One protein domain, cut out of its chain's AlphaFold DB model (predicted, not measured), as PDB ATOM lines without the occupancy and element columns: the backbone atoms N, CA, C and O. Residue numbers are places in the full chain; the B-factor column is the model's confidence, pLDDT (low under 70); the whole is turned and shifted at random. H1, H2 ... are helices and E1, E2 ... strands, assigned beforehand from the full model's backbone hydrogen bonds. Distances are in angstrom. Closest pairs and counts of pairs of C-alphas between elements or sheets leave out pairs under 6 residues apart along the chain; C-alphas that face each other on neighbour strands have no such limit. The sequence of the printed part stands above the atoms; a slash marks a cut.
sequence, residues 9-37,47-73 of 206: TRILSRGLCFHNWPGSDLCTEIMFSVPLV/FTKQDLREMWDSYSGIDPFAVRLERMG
ATOM      1  N   THR A   9     176.817 128.070 165.418       60.53
ATOM      2  CA  THR A   9     175.802 127.029 165.205       60.53
ATOM      3  C   THR A   9     176.422 125.940 164.339       60.53
ATOM      4  O   THR A   9     176.953 126.236 163.268       60.53
ATOM      5  N   ARG A  10     176.408 124.684 164.802       60.00
ATOM      6  CA  ARG A  10     176.968 123.559 164.045       60.00
ATOM      7  C   ARG A  10     175.901 122.496 163.830       60.00
ATOM      8  O   ARG A  10     175.499 121.795 164.751       60.00
ATOM      9  N   ILE A  11     175.476 122.349 162.581       64.62
ATOM     10  CA  ILE A  11     174.585 121.266 162.160       64.62
ATOM     11  C   ILE A  11     175.446 120.004 162.068       64.62
ATOM     12  O   ILE A  11     176.323 119.919 161.206       64.62
ATOM     13  N   LEU A  12     175.273 119.074 163.010       59.88
ATOM     14  CA  LEU A  12     176.183 117.935 163.162       59.88
ATOM     15  C   LEU A  12     175.770 116.699 162.356       59.88
ATOM     16  O   LEU A  12     176.670 115.951 161.991       59.88
ATOM     17  N   SER A  13     174.484 116.499 162.034       57.72
ATOM     18  CA  SER A  13     173.950 115.590 160.987       57.72
ATOM     19  C   SER A  13     172.453 115.291 161.225       57.72
ATOM     20  O   SER A  13     171.838 115.841 162.138       57.72
ATOM     21  N   ARG A  14     171.838 114.437 160.386       61.41
ATOM     22  CA  ARG A  14     170.513 113.839 160.644       61.41
ATOM     23  C   ARG A  14     170.589 112.988 161.917       61.41
ATOM     24  O   ARG A  14     171.156 111.899 161.879       61.41
ATOM     25  N   GLY A  15     170.057 113.495 163.025       64.44
ATOM     26  CA  GLY A  15     169.908 112.716 164.250       64.44
ATOM     27  C   GLY A  15     168.767 111.711 164.129       64.44
ATOM     28  O   GLY A  15     167.849 111.876 163.325       64.44
ATOM     29  N   LEU A  16     168.831 110.652 164.931       65.31
ATOM     30  CA  LEU A  16     167.759 109.666 165.044       65.31
ATOM     31  C   LEU A  16     166.631 110.264 165.889       65.31
ATOM     32  O   LEU A  16     166.672 110.220 167.116       65.31
ATOM     33  N   CYS A  17     165.627 110.840 165.235       73.12
ATOM     34  CA  CYS A  17     164.416 111.274 165.922       73.12
ATOM     35  C   CYS A  17     163.486 110.093 166.192       73.12
ATOM     36  O   CYS A  17     163.584 109.031 165.572       73.12
ATOM     37  N   PHE A  18     162.570 110.274 167.142       76.00
ATOM     38  CA  PHE A  18     161.618 109.234 167.497       76.00
ATOM     39  C   PHE A  18     160.767 108.853 166.278       76.00
ATOM     40  O   PHE A  18     160.121 109.707 165.672       76.00
ATOM     41  N   HIS A  19     160.766 107.570 165.912       77.69
ATOM     42  CA  HIS A  19     160.179 107.113 164.648       77.69
ATOM     43  C   HIS A  19     158.675 107.412 164.530       77.69
ATOM     44  O   HIS A  19     158.192 107.667 163.430       77.69
ATOM     45  N   ASN A  20     157.949 107.463 165.655       78.44
ATOM     46  CA  ASN A  20     156.505 107.726 165.656       78.44
ATOM     47  C   ASN A  20     156.151 109.207 165.454       78.44
ATOM     48  O   ASN A  20     154.968 109.543 165.408       78.44
ATOM     49  N   TRP A  21     157.132 110.108 165.392       77.69
ATOM     50  CA  TRP A  21     156.849 111.503 165.081       77.69
ATOM     51  C   TRP A  21     156.524 111.663 163.596       77.69
ATOM     52  O   TRP A  21     157.187 111.061 162.744       77.69
ATOM     53  N   PRO A  22     155.513 112.477 163.255       72.50
ATOM     54  CA  PRO A  22     155.197 112.742 161.862       72.50
ATOM     55  C   PRO A  22     156.392 113.438 161.196       72.50
ATOM     56  O   PRO A  22     156.893 114.443 161.693       72.50
ATOM     57  N   GLY A  23     156.865 112.888 160.074       73.88
ATOM     58  CA  GLY A  23     158.050 113.403 159.378       73.88
ATOM     59  C   GLY A  23     159.388 112.993 160.004       73.88
ATOM     60  O   GLY A  23     160.393 113.661 159.759       73.88
ATOM     61  N   SER A  24     159.424 111.900 160.777       74.62
ATOM     62  CA  SER A  24     160.643 111.380 161.415       74.62
ATOM     63  C   SER A  24     161.808 111.140 160.439       74.62
ATOM     64  O   SER A  24     162.958 111.366 160.811       74.62
ATOM     65  N   ASP A  25     161.529 110.812 159.172       76.94
ATOM     66  CA  ASP A  25     162.533 110.619 158.108       76.94
ATOM     67  C   ASP A  25     163.306 111.895 157.719       76.94
ATOM     68  O   ASP A  25     164.413 111.830 157.174       76.94
ATOM     69  N   LEU A  26     162.718 113.067 157.966       77.06
ATOM     70  CA  LEU A  26     163.272 114.380 157.612       77.06
ATOM     71  C   LEU A  26     163.874 115.106 158.816       77.06
ATOM     72  O   LEU A  26     164.328 116.242 158.693       77.06
ATOM     73  N   CYS A  27     163.872 114.464 159.978       78.25
ATOM     74  CA  CYS A  27     164.295 115.088 161.209       78.25
ATOM     75  C   CYS A  27     165.819 115.285 161.254       78.25
ATOM     76  O   CYS A  27     166.605 114.441 160.812       78.25
ATOM     77  N   THR A  28     166.245 116.435 161.772       77.69
ATOM     78  CA  THR A  28     167.655 116.821 161.870       77.69
ATOM     79  C   THR A  28     167.983 117.234 163.290       77.69
ATOM     80  O   THR A  28     167.244 118.014 163.885       77.69
ATOM     81  N   GLU A  29     169.113 116.761 163.808       76.06
ATOM     82  CA  GLU A  29     169.597 117.171 165.119       76.06
ATOM     83  C   GLU A  29     170.490 118.398 164.957       76.06
ATOM     84  O   GLU A  29     171.408 118.438 164.128       76.06
ATOM     85  N   ILE A  30     170.199 119.421 165.749       74.12
ATOM     86  CA  ILE A  30     170.935 120.677 165.747       74.12
ATOM     87  C   ILE A  30     171.591 120.809 167.110       74.12
ATOM     88  O   ILE A  30     170.909 120.860 168.130       74.12
ATOM     89  N   MET A  31     172.919 120.902 167.122       73.31
ATOM     90  CA  MET A  31     173.659 121.233 168.332       73.31
ATOM     91  C   MET A  31     174.095 122.693 168.274       73.31
ATOM     92  O   MET A  31     174.673 123.168 167.290       73.31
ATOM     93  N   PHE A  32     173.826 123.409 169.355       71.25
ATOM     94  CA  PHE A  32     174.253 124.786 169.540       71.25
ATOM     95  C   PHE A  32     175.372 124.847 170.578       71.25
ATOM     96  O   PHE A  32     175.401 124.078 171.537       71.25
ATOM     97  N   SER A  33     176.310 125.770 170.372       69.81
ATOM     98  CA  SER A  33     177.368 126.069 171.334       69.81
ATOM     99  C   SER A  33     177.452 127.574 171.527       69.81
ATOM    100  O   SER A  33     177.624 128.310 170.554       69.81
ATOM    101  N   VAL A  34     177.344 128.024 172.772       72.62
ATOM    102  CA  VAL A  34     177.505 129.433 173.137       72.62
ATOM    103  C   VAL A  34     178.898 129.596 173.745       72.62
ATOM    104  O   VAL A  34     179.186 128.949 174.754       72.62
ATOM    105  N   PRO A  35     179.799 130.397 173.146       69.56
ATOM    106  CA  PRO A  35     181.104 130.636 173.743       69.56
ATOM    107  C   PRO A  35     180.958 131.523 174.982       69.56
ATOM    108  O   PRO A  35     180.344 132.588 174.928       69.56
ATOM    109  N   LEU A  36     181.569 131.101 176.086       69.94
ATOM    110  CA  LEU A  36     181.707 131.921 177.284       69.94
ATOM    111  C   LEU A  36     182.978 132.763 177.139       69.94
ATOM    112  O   LEU A  36     184.068 132.219 176.965       69.94
ATOM    113  N   VAL A  37     182.832 134.086 177.169       71.06
ATOM    114  CA  VAL A  37     183.962 135.022 177.148       71.06
ATOM    115  C   VAL A  37     184.173 135.513 178.574       71.06
ATOM    116  O   VAL A  37     183.311 136.191 179.126       71.06
ATOM    117  N   PHE A  47     182.815 126.798 185.472       76.25
ATOM    118  CA  PHE A  47     181.453 126.966 185.004       76.25
ATOM    119  C   PHE A  47     180.506 127.204 186.188       76.25
ATOM    120  O   PHE A  47     180.346 126.337 187.056       76.25
ATOM    121  N   THR A  48     179.911 128.392 186.255       81.81
ATOM    122  CA  THR A  48     179.011 128.782 187.341       81.81
ATOM    123  C   THR A  48     177.544 128.602 186.951       81.81
ATOM    124  O   THR A  48     177.169 128.509 185.784       81.81
ATOM    125  N   LYS A  49     176.656 128.580 187.955       82.25
ATOM    126  CA  LYS A  49     175.200 128.565 187.719       82.25
ATOM    127  C   LYS A  49     174.702 129.826 187.009       82.25
ATOM    128  O   LYS A  49     173.623 129.799 186.425       82.25
ATOM    129  N   GLN A  50     175.448 130.922 187.110       79.44
ATOM    130  CA  GLN A  50     175.110 132.170 186.447       79.44
ATOM    131  C   GLN A  50     175.416 132.082 184.949       79.44
ATOM    132  O   GLN A  50     174.541 132.414 184.159       79.44
ATOM    133  N   ASP A  51     176.544 131.475 184.570       78.94
ATOM    134  CA  ASP A  51     176.881 131.194 183.166       78.94
ATOM    135  C   ASP A  51     175.811 130.324 182.481       78.94
ATOM    136  O   ASP A  51     175.443 130.563 181.334       78.94
ATOM    137  N   LEU A  52     175.253 129.337 183.198       80.81
ATOM    138  CA  LEU A  52     174.130 128.522 182.708       80.81
ATOM    139  C   LEU A  52     172.882 129.354 182.412       80.81
ATOM    140  O   LEU A  52     172.214 129.121 181.408       80.81
ATOM    141  N   ARG A  53     172.554 130.294 183.303       79.44
ATOM    142  CA  ARG A  53     171.405 131.184 183.118       79.44
ATOM    143  C   ARG A  53     171.648 132.146 181.973       79.44
ATOM    144  O   ARG A  53     170.771 132.293 181.146       79.44
ATOM    145  N   GLU A  54     172.842 132.716 181.862       76.88
ATOM    146  CA  GLU A  54     173.187 133.609 180.754       76.88
ATOM    147  C   GLU A  54     173.206 132.873 179.406       76.88
ATOM    148  O   GLU A  54     172.747 133.408 178.396       76.88
ATOM    149  N   MET A  55     173.654 131.615 179.375       75.38
ATOM    150  CA  MET A  55     173.560 130.756 178.193       75.38
ATOM    151  C   MET A  55     172.101 130.443 177.831       75.38
ATOM    152  O   MET A  55     171.741 130.464 176.658       75.38
ATOM    153  N   TRP A  56     171.246 130.181 178.822       77.06
ATOM    154  CA  TRP A  56     169.824 129.935 178.587       77.06
ATOM    155  C   TRP A  56     169.060 131.201 178.187       77.06
ATOM    156  O   TRP A  56     168.230 131.154 177.287       77.06
ATOM    157  N   ASP A  57     169.345 132.341 178.807       76.00
ATOM    158  CA  ASP A  57     168.706 133.625 178.511       76.00
ATOM    159  C   ASP A  57     169.152 134.151 177.143       76.00
ATOM    160  O   ASP A  57     168.345 134.696 176.393       76.00
ATOM    161  N   SER A  58     170.415 133.925 176.762       72.56
ATOM    162  CA  SER A  58     170.872 134.196 175.393       72.56
ATOM    163  C   SER A  58     170.259 133.246 174.369       72.56
ATOM    164  O   SER A  58     169.990 133.674 173.256       72.56
ATOM    165  N   TYR A  59     169.979 131.991 174.720       69.69
ATOM    166  CA  TYR A  59     169.267 131.071 173.833       69.69
ATOM    167  C   TYR A  59     167.776 131.431 173.693       69.69
ATOM    168  O   TYR A  59     167.263 131.545 172.584       69.69
ATOM    169  N   SER A  60     167.085 131.639 174.815       71.31
ATOM    170  CA  SER A  60     165.631 131.841 174.877       71.31
ATOM    171  C   SER A  60     165.184 133.261 174.526       71.31
ATOM    172  O   SER A  60     164.078 133.443 174.029       71.31
ATOM    173  N   GLY A  61     166.028 134.271 174.752       68.38
ATOM    174  CA  GLY A  61     165.728 135.665 174.419       68.38
ATOM    175  C   GLY A  61     165.995 136.040 172.959       68.38
ATOM    176  O   GLY A  61     165.680 137.157 172.553       68.38
ATOM    177  N   ILE A  62     166.604 135.149 172.169       59.56
ATOM    178  CA  ILE A  62     167.106 135.441 170.824       59.56
ATOM    179  C   ILE A  62     166.321 134.614 169.779       59.56
ATOM    180  O   ILE A  62     166.753 133.565 169.309       59.56
ATOM    181  N   ASP A  63     165.208 135.186 169.302       57.00
ATOM    182  CA  ASP A  63     164.442 134.736 168.122       57.00
ATOM    183  C   ASP A  63     165.233 134.529 166.800       57.00
ATOM    184  O   ASP A  63     164.768 133.762 165.948       57.00
ATOM    185  N   PRO A  64     166.410 135.144 166.515       65.00
ATOM    186  CA  PRO A  64     167.055 134.944 165.218       65.00
ATOM    187  C   PRO A  64     167.600 133.533 164.975       65.00
ATOM    188  O   PRO A  64     167.991 133.265 163.839       65.00
ATOM    189  N   PHE A  65     167.621 132.621 165.952       66.56
ATOM    190  CA  PHE A  65     167.995 131.223 165.704       66.56
ATOM    191  C   PHE A  65     166.889 130.444 165.003       66.56
ATOM    192  O   PHE A  65     167.157 129.842 163.964       66.56
ATOM    193  N   ALA A  66     165.653 130.520 165.503       67.00
ATOM    194  CA  ALA A  66     164.492 129.915 164.854       67.00
ATOM    195  C   ALA A  66     164.311 130.478 163.435       67.00
ATOM    196  O   ALA A  66     164.197 129.723 162.473       67.00
ATOM    197  N   VAL A  67     164.443 131.800 163.275       73.69
ATOM    198  CA  VAL A  67     164.378 132.466 161.962       73.69
ATOM    199  C   VAL A  67     165.536 132.047 161.042       73.69
ATOM    200  O   VAL A  67     165.359 131.904 159.831       73.69
ATOM    201  N   ARG A  68     166.751 131.849 161.572       74.62
ATOM    202  CA  ARG A  68     167.905 131.392 160.775       74.62
ATOM    203  C   ARG A  68     167.754 129.930 160.354       74.62
ATOM    204  O   ARG A  68     168.089 129.610 159.216       74.62
ATOM    205  N   LEU A  69     167.240 129.071 161.232       76.31
ATOM    206  CA  LEU A  69     166.896 127.683 160.922       76.31
ATOM    207  C   LEU A  69     165.805 127.615 159.857       76.31
ATOM    208  O   LEU A  69     165.967 126.898 158.870       76.31
ATOM    209  N   GLU A  70     164.781 128.461 159.970       77.19
ATOM    210  CA  GLU A  70     163.708 128.547 158.985       77.19
ATOM    211  C   GLU A  70     164.237 128.958 157.602       77.19
ATOM    212  O   GLU A  70     163.868 128.358 156.592       77.19
ATOM    213  N   ARG A  71     165.175 129.914 157.536       78.00
ATOM    214  CA  ARG A  71     165.859 130.287 156.281       78.00
ATOM    215  C   ARG A  71     166.696 129.156 155.684       78.00
ATOM    216  O   ARG A  71     166.905 129.139 154.475       78.00
ATOM    217  N   MET A  72     167.175 128.227 156.509       76.81
ATOM    218  CA  MET A  72     167.855 127.005 156.066       76.81
ATOM    219  C   MET A  72     166.872 125.870 155.730       76.81
ATOM    220  O   MET A  72     167.302 124.776 155.377       76.81
ATOM    221  N   GLY A  73     165.562 126.123 155.813       76.19
ATOM    222  CA  GLY A  73     164.510 125.144 155.548       76.19
ATOM    223  C   GLY A  73     164.254 124.174 156.701       76.19
ATOM    224  O   GLY A  73     163.519 123.207 156.518       76.19
TER     225      GLY A  73
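This is residues 9 to 37 and 47 to 73 of the 206 residues of the protein "Hypothetical protein" of Pieris macdunnoughi (UniProt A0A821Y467). A narrow hairpin of two strands, E1 and E2, opens at one end into a wide loop of residues 14 to 28, and two helices, H1 and then H2, follow one another off to one side of it, with few contacts between the parts. The printed part has 56 residues with two named strands and two named helices, in the order E1, E2, H1, H2 along the chain; the strands make an antiparallel sheet of order E1 - E2, and the class is mixed, helices and strands, with 20 of the 56 printed residues in the helices and 10 in the strands. The whole is loose, with a radius of gyration of the C-alphas of 14.1 A, and elongated, spanning 37 by 23 by 17 A.

E1 is residues 9 to 13, 12.3 A long, from C-alpha 9 at (175.802, 127.029, 165.205). E2 is residues 29 to 33, 13.3 A. H1 is residues 49 to 60, 16.3 A. H2 is residues 64 to 71, 10.1 A, ending with C-alpha 71 at (165.859, 130.287, 156.281).

E1 and E2 form an antiparallel hairpin at 149 degrees, with N 10 and O 31 within hydrogen-bond range at 3.4 A. H2 is apart from both strands, and H1 is apart from E1. H1 and H2 are only just apart, closest 8.2 A. In H1 and H2 every O i to N i+4 pair is within hydrogen-bond range.

The farthest C-alphas, of Asn 20 and Val 37, are 40.4 A apart. Residues 38 to 46 are not printed; C-alphas 37 and 47 are 11.5 A apart across this cut. The link E1 to E2 is long. Residues 9 to 16 and 61 to 66 are among those with pLDDT under 70.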